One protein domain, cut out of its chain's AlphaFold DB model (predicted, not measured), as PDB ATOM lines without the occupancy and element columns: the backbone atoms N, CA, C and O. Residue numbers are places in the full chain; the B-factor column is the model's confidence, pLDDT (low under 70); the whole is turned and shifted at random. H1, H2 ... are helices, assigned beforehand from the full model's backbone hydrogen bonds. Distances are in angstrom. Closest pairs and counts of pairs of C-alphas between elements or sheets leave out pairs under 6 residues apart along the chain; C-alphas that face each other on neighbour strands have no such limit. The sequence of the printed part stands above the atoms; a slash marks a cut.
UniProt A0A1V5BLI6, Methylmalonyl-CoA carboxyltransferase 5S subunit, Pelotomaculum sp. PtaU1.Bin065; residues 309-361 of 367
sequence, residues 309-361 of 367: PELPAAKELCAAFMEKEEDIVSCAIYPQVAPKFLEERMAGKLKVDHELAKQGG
ATOM      1  N   PRO A 309     139.067 191.966 138.157       94.62
ATOM      2  CA  PRO A 309     139.971 190.858 138.456       94.62
ATOM      3  C   PRO A 309     139.477 189.960 139.608       94.62
ATOM      4  O   PRO A 309     139.420 190.374 140.760       94.62
ATOM      5  N   GLU A 310     139.209 188.686 139.313       93.88
ATOM      6  CA  GLU A 310     138.633 187.729 140.283       93.88
ATOM      7  C   GLU A 310     139.664 186.997 141.164       93.88
ATOM      8  O   GLU A 310     139.325 186.465 142.220       93.88
ATOM      9  N   LEU A 311     140.939 186.947 140.748       95.62
ATOM     10  CA  LEU A 311     141.975 186.169 141.451       95.62
ATOM     11  C   LEU A 311     142.230 186.621 142.903       95.62
ATOM     12  O   LEU A 311     142.440 185.741 143.737       95.62
ATOM     13  N   PRO A 312     142.208 187.927 143.249       96.12
ATOM     14  CA  PRO A 312     142.350 188.356 144.640       96.12
ATOM     15  C   PRO A 312     141.271 187.764 145.555       96.12
ATOM     16  O   PRO A 312     141.602 187.159 146.571       96.12
ATOM     17  N   ALA A 313     139.999 187.846 145.150       95.19
ATOM     18  CA  ALA A 313     138.886 187.287 145.917       95.19
ATOM     19  C   ALA A 313     138.955 185.752 145.994       95.19
ATOM     20  O   ALA A 313     138.738 185.167 147.054       95.19
ATOM     21  N   ALA A 314     139.327 185.085 144.896       95.44
ATOM     22  CA  ALA A 314     139.512 183.634 144.883       95.44
ATOM     23  C   ALA A 314     140.634 183.176 145.828       95.44
ATOM     24  O   ALA A 314     140.505 182.142 146.480       95.44
ATOM     25  N   LYS A 315     141.716 183.957 145.939       95.81
ATOM     26  CA  LYS A 315     142.822 183.678 146.860       95.81
ATOM     27  C   LYS A 315     142.386 183.794 148.317       95.81
ATOM     28  O   LYS A 315     142.759 182.951 149.123       95.81
ATOM     29  N   GLU A 316     141.598 184.812 148.656       95.81
ATOM     30  CA  GLU A 316     141.031 184.949 150.004       95.81
ATOM     31  C   GLU A 316     140.119 183.768 150.348       95.81
ATOM     32  O   GLU A 316     140.220 183.207 151.439       95.81
ATOM     33  N   LEU A 317     139.295 183.337 149.389       93.75
ATOM     34  CA  LEU A 317     138.354 182.234 149.557       93.75
ATOM     35  C   LEU A 317     139.035 180.896 149.895       93.75
ATOM     36  O   LEU A 317     138.469 180.100 150.644       93.75
ATOM     37  N   CYS A 318     140.235 180.637 149.368       94.06
ATOM     38  CA  CYS A 318     140.962 179.387 149.599       94.06
ATOM     39  C   CYS A 318     142.194 179.507 150.499       94.06
ATOM     40  O   CYS A 318     142.867 178.502 150.713       94.06
ATOM     41  N   ALA A 319     142.479 180.682 151.070       93.44
ATOM     42  CA  ALA A 319     143.716 180.948 151.810       93.44
ATOM     43  C   ALA A 319     144.012 179.932 152.932       93.44
ATOM     44  O   ALA A 319     145.172 179.613 153.180       93.44
ATOM     45  N   ALA A 320     142.975 179.410 153.596       90.62
ATOM     46  CA  ALA A 320     143.118 178.429 154.672       90.62
ATOM     47  C   ALA A 320     143.446 177.005 154.184       90.62
ATOM     48  O   ALA A 320     143.969 176.212 154.963       90.62
ATOM     49  N   PHE A 321     143.134 176.679 152.925       90.00
ATOM     50  CA  PHE A 321     143.178 175.310 152.392       90.00
ATOM     51  C   PHE A 321     144.071 175.151 151.152       90.00
ATOM     52  O   PHE A 321     144.268 174.034 150.667       90.00
ATOM     53  N   MET A 322     144.595 176.256 150.615       91.62
ATOM     54  CA  MET A 322     145.442 176.243 149.429       91.62
ATOM     55  C   MET A 322     146.793 175.578 149.712       91.62
ATOM     56  O   MET A 322     147.448 175.849 150.716       91.62
ATOM     57  N   GLU A 323     147.231 174.727 148.790       92.50
ATOM     58  CA  GLU A 323     148.545 174.076 148.810       92.50
ATOM     59  C   GLU A 323     149.414 174.526 147.631       92.50
ATOM     60  O   GLU A 323     150.641 174.460 147.705       92.50
ATOM     61  N   LYS A 324     148.784 174.978 146.542       93.62
ATOM     62  CA  LYS A 324     149.442 175.402 145.304       93.62
ATOM     63  C   LYS A 324     148.666 176.523 144.610       93.62
ATOM     64  O   LYS A 324     147.497 176.762 144.912       93.62
ATOM     65  N   GLU A 325     149.303 177.239 143.689       92.75
ATOM     66  CA  GLU A 325     148.691 178.405 143.028       92.75
ATOM     67  C   GLU A 325     147.492 178.021 142.145       92.75
ATOM     68  O   GLU A 325     146.549 178.798 142.003       92.75
ATOM     69  N   GLU A 326     147.465 176.792 141.626       95.44
ATOM     70  CA  GLU A 326     146.357 176.248 140.835       95.44
ATOM     71  C   GLU A 326     145.063 176.126 141.663       95.44
ATOM     72  O   GLU A 326     143.962 176.124 141.104       95.44
ATOM     73  N   ASP A 327     145.159 176.079 142.996       96.44
ATOM     74  CA  ASP A 327     143.984 176.090 143.875       96.44
ATOM     75  C   ASP A 327     143.268 177.452 143.831       96.44
ATOM     76  O   ASP A 327     142.041 177.507 143.909       96.44
ATOM     77  N   ILE A 328     144.004 178.554 143.627       96.62
ATOM     78  CA  ILE A 328     143.416 179.891 143.432       96.62
ATOM     79  C   ILE A 328     142.617 179.906 142.128       96.62
ATOM     80  O   ILE A 328     141.486 180.386 142.095       96.62
ATOM     81  N   VAL A 329     143.182 179.343 141.056       96.25
ATOM     82  CA  VAL A 329     142.497 179.217 139.762       96.25
ATOM     83  C   VAL A 329     141.246 178.343 139.894       96.25
ATOM     84  O   VAL A 329     140.182 178.728 139.414       96.25
ATOM     85  N   SER A 330     141.337 177.218 140.606       96.25
ATOM     86  CA  SER A 330     140.201 176.326 140.873       96.25
ATOM     87  C   SER A 330     139.077 177.049 141.621       96.25
ATOM     88  O   SER A 330     137.911 176.926 141.249       96.25
ATOM     89  N   CYS A 331     139.411 177.857 142.632       96.31
ATOM     90  CA  CYS A 331     138.437 178.665 143.365       96.31
ATOM     91  C   CYS A 331     137.883 179.842 142.565       96.31
ATOM     92  O   CYS A 331     136.745 180.231 142.802       96.31
ATOM     93  N   ALA A 332     138.632 180.376 141.601       95.75
ATOM     94  CA  ALA A 332     138.110 181.387 140.690       95.75
ATOM     95  C   ALA A 332     137.088 180.786 139.709       95.75
ATOM     96  O   ALA A 332     136.046 181.386 139.472       95.75
ATOM     97  N   ILE A 333     137.349 179.586 139.173       95.00
ATOM     98  CA  ILE A 333     136.442 178.913 138.224       95.00
ATOM     99  C   ILE A 333     135.215 178.330 138.943       95.00
ATOM    100  O   ILE A 333     134.095 178.431 138.445       95.00
ATOM    101  N   TYR A 334     135.412 177.728 140.121       95.44
ATOM    102  CA  TYR A 334     134.368 177.032 140.878       95.44
ATOM    103  C   TYR A 334     134.269 177.530 142.329       95.44
ATOM    104  O   TYR A 334     134.460 176.741 143.261       95.44
ATOM    105  N   PRO A 335     133.913 178.805 142.570       94.75
ATOM    106  CA  PRO A 335     133.919 179.396 143.913       94.75
ATOM    107  C   PRO A 335     132.984 178.689 144.903       94.75
ATOM    108  O   PRO A 335     133.215 178.723 146.105       94.75
ATOM    109  N   GLN A 336     131.943 178.009 144.419       94.56
ATOM    110  CA  GLN A 336     130.987 177.291 145.270       94.56
ATOM    111  C   GLN A 336     131.406 175.849 145.598       94.56
ATOM    112  O   GLN A 336     130.911 175.281 146.567       94.56
ATOM    113  N   VAL A 337     132.291 175.243 144.798       95.75
ATOM    114  CA  VAL A 337     132.633 173.810 144.898       95.75
ATOM    115  C   VAL A 337     134.071 173.610 145.363       95.75
ATOM    116  O   VAL A 337     134.331 172.796 146.248       95.75
ATOM    117  N   ALA A 338     135.008 174.376 144.804       95.94
ATOM    118  CA  ALA A 338     136.430 174.205 145.059       95.94
ATOM    119  C   ALA A 338     136.820 174.377 146.540       95.94
ATOM    120  O   ALA A 338     137.571 173.533 147.016       95.94
ATOM    121  N   PRO A 339     136.310 175.356 147.318       94.44
ATOM    122  CA  PRO A 339     136.746 175.519 148.709       94.44
ATOM    123  C   PRO A 339     136.485 174.277 149.565       94.44
ATOM    124  O   PRO A 339     137.373 173.834 150.288       94.44
ATOM    125  N   LYS A 340     135.304 173.666 149.411       94.19
ATOM    126  CA  LYS A 340     134.948 172.427 150.108       94.19
ATOM    127  C   LYS A 340     135.844 171.263 149.678       94.19
ATOM    128  O   LYS A 340     136.321 170.517 150.522       94.19
ATOM    129  N   PHE A 341     136.122 171.141 148.380       95.75
ATOM    130  CA  PHE A 341     137.055 170.133 147.872       95.75
ATOM    131  C   PHE A 341     138.470 170.298 148.459       95.75
ATOM    132  O   PHE A 341     139.107 169.312 148.825       95.75
ATOM    133  N   LEU A 342     138.966 171.534 148.572       95.44
ATOM    134  CA  LEU A 342     140.283 171.817 149.150       95.44
ATOM    135  C   LEU A 342     140.325 171.515 150.655       95.44
ATOM    136  O   LEU A 342     141.299 170.926 151.124       95.44
ATOM    137  N   GLU A 343     139.264 171.866 151.388       93.12
ATOM    138  CA  GLU A 343     139.087 171.510 152.802       93.12
ATOM    139  C   GLU A 343     139.132 169.984 152.983       93.12
ATOM    140  O   GLU A 343     139.933 169.480 153.766       93.12
ATOM    141  N   GLU A 344     138.357 169.230 152.198       92.75
ATOM    142  CA  GLU A 344     138.322 167.760 152.249       92.75
ATOM    143  C   GLU A 344     139.668 167.120 151.864       92.75
ATOM    144  O   GLU A 344     140.111 166.161 152.502       92.75
ATOM    145  N   ARG A 345     140.368 167.668 150.860       93.50
ATOM    146  CA  ARG A 345     141.715 167.220 150.468       93.50
ATOM    147  C   ARG A 345     142.713 167.392 151.613       93.50
ATOM    148  O   ARG A 345     143.496 166.480 151.885       93.50
ATOM    149  N   MET A 346     142.690 168.548 152.278       90.06
ATOM    150  CA  MET A 346     143.543 168.828 153.433       90.06
ATOM    151  C   MET A 346     143.202 167.899 154.607       90.06
ATOM    152  O   MET A 346     144.101 167.291 155.191       90.06
ATOM    153  N   ALA A 347     141.912 167.728 154.902       86.81
ATOM    154  CA  ALA A 347     141.403 166.844 155.947       86.81
ATOM    155  C   ALA A 347     141.887 165.400 155.769       86.81
ATOM    156  O   ALA A 347     142.434 164.797 156.696       86.81
ATOM    157  N   GLY A 348     141.763 164.874 154.545       86.19
ATOM    158  CA  GLY A 348     142.197 163.525 154.191       86.19
ATOM    159  C   GLY A 348     143.699 163.310 154.389       86.19
ATOM    160  O   GLY A 348     144.111 162.244 154.845       86.19
ATOM    161  N   LYS A 349     144.528 164.329 154.120       84.56
ATOM    162  CA  LYS A 349     145.980 164.269 154.363       84.56
ATOM    163  C   LYS A 349     146.337 164.329 155.842       84.56
ATOM    164  O   LYS A 349     147.211 163.587 156.284       84.56
ATOM    165  N   LEU A 350     145.669 165.199 156.599       83.25
ATOM    166  CA  LEU A 350     145.900 165.367 158.034       83.25
ATOM    167  C   LEU A 350     145.231 164.274 158.880       83.25
ATOM    168  O   LEU A 350     145.412 164.260 160.095       83.25
ATOM    169  N   LYS A 351     144.452 163.377 158.254       80.19
ATOM    170  CA  LYS A 351     143.597 162.384 158.926       80.19
ATOM    171  C   LYS A 351     142.686 163.021 159.982       80.19
ATOM    172  O   LYS A 351     142.373 162.403 160.997       80.19
ATOM    173  N   VAL A 352     142.278 164.267 159.747       67.12
ATOM    174  CA  VAL A 352     141.368 165.003 160.624       67.12
ATOM    175  C   VAL A 352     139.957 164.811 160.097       67.12
ATOM    176  O   VAL A 352     139.651 165.188 158.970       67.12
ATOM    177  N   ASP A 353     139.087 164.246 160.923       64.94
ATOM    178  CA  ASP A 353     137.657 164.210 160.645       64.94
ATOM    179  C   ASP A 353     137.025 165.537 161.104       64.94
ATOM    180  O   ASP A 353     136.857 165.790 162.301       64.94
ATOM    181  N   HIS A 354     136.708 166.418 160.152       62.88
ATOM    182  CA  HIS A 354     136.120 167.725 160.454       62.88
ATOM    183  C   HIS A 354     134.655 167.653 160.916       62.88
ATOM    184  O   HIS A 354     134.203 168.581 161.593       62.88
ATOM    185  N   GLU A 355     133.916 166.580 160.615       62.31
ATOM    186  CA  GLU A 355     132.570 166.364 161.168       62.31
ATOM    187  C   GLU A 355     132.671 166.076 162.670       62.31
ATOM    188  O   GLU A 355     132.001 166.721 163.483       62.31
ATOM    189  N   LEU A 356     133.594 165.193 163.057       58.97
ATOM    190  CA  LEU A 356     133.915 164.906 164.458       58.97
ATOM    191  C   LEU A 356     134.507 166.129 165.179       58.97
ATOM    192  O   LEU A 356     134.154 166.401 166.328       58.97
ATOM    193  N   ALA A 357     135.342 166.924 164.502       60.06
ATOM    194  CA  ALA A 357     135.901 168.165 165.046       60.06
ATOM    195  C   ALA A 357     134.833 169.219 165.371       60.06
ATOM    196  O   ALA A 357     134.916 169.897 166.402       60.06
ATOM    197  N   LYS A 358     133.813 169.342 164.511       61.66
ATOM    198  CA  LYS A 358     132.669 170.241 164.720       61.66
ATOM    199  C   LYS A 358     131.776 169.759 165.867       61.66
ATOM    200  O   LYS A 358     131.294 170.586 166.637       61.66
ATOM    201  N   GLN A 359     131.612 168.445 166.039       59.41
ATOM    202  CA  GLN A 359     130.871 167.861 167.168       59.41
ATOM    203  C   GLN A 359     131.616 167.997 168.511       59.41
ATOM    204  O   GLN A 359     130.982 168.155 169.551       59.41
ATOM    205  N   GLY A 360     132.953 167.997 168.498       57.97
ATOM    206  CA  GLY A 360     133.813 168.114 169.685       57.97
ATOM    207  C   GLY A 360     134.066 169.539 170.197       57.97
ATOM    208  O   GLY A 360     134.982 169.739 170.992       57.97
ATOM    209  N   GLY A 361     133.318 170.547 169.735       55.00
ATOM    210  CA  GLY A 361     133.495 171.936 170.180       55.00
ATOM    211  C   GLY A 361     134.783 172.605 169.680       55.00
ATOM    212  O   GLY A 361     135.279 173.525 170.327       55.00
TER     213      GLY A 361
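AT A GLANCE: This is residues 309 to 361 of the 367 residues of the protein "Methylmalonyl-CoA carboxyltransferase 5S subunit" of Pelotomaculum sp. PtaU1.Bin065 (UniProt A0A1V5BLI6). The longest helix, H3, runs out like an arm from a small head in which H1 and H2 cross, and only its first residues, 338 to 342, pack on that head. Past the far end of H3 the chain turns into the short helix H4, and residues 355 to 361 stick out free. The printed part has 53 residues with four named helices, in the order H1, H2, H3, H4, and no named strand; the class is all helix. It is only just loose, close to compact, with a radius of gyration of the C-alphas of 12.0 A, and it spans 39 by 19 by 15 A, the arm of H3 and H4 making the length.

IN THESE COORDINATES: Find C-alpha 338 at (136.430, 174.205, 145.059); from there H3, residues 338 to 350, runs 18.3 A to C-alpha 350 at (145.900, 165.367, 158.034). Look before it for H2, residues 325 to 333, which is 13.2 A long. Earlier still, H1 begins at C-alpha 311, at (141.975, 186.169, 141.451), and covers residues 311 to 318 over 10.6 A. After H3 you find H4, residues 354 to 359, 8.5 A long.

HOW THE PARTS SIT: Start at H3, which touches H2 with residues 338 to 342 alone; the closest C-alphas, of Cys 331 and Ala 338, are 5.2 A apart. H2 and H3 form a helical hairpin, running opposite ways at a tilt of 37 degrees, only just steep. H3 only just touches H1, with 3 pairs of C-alphas within 8 A and with its residues 339 to 342 alone; the closest C-alphas are those of Cys 318 and Pro 339, 5.8 A apart. H1 and H3 run the same way at a steep tilt of 44 degrees. Go on to H1 and H2, which touch about perpendicular, at 80 degrees; their closest C-alphas, of Ala 314 and Ala 332, are 5.0 A apart. The helix packing is mostly crossed, with no touching pair at a shallow tilt. H3 and H4 are close but not clearly touching and about perpendicular, at 87 degrees; their closest C-alphas, of Ala 347 and His 354, are 7.0 A apart. H4 is apart from H1 and from H2. In H1, H3 and H4 every O i to N i+4 pair is within hydrogen-bond range; in H2 4 of 5 are.

THE WHOLE: The two C-alphas farthest apart, of Pro 309 and Gly 360, are 39.1 A apart. The printed part has no cut. The links from H2 to H3 and from H3 to H4 are tight, and that from H1 to H2 is short. Look down the B-factor column: the mean pLDDT of the printed part is 87.2, and residues 352 to 361 are under 70.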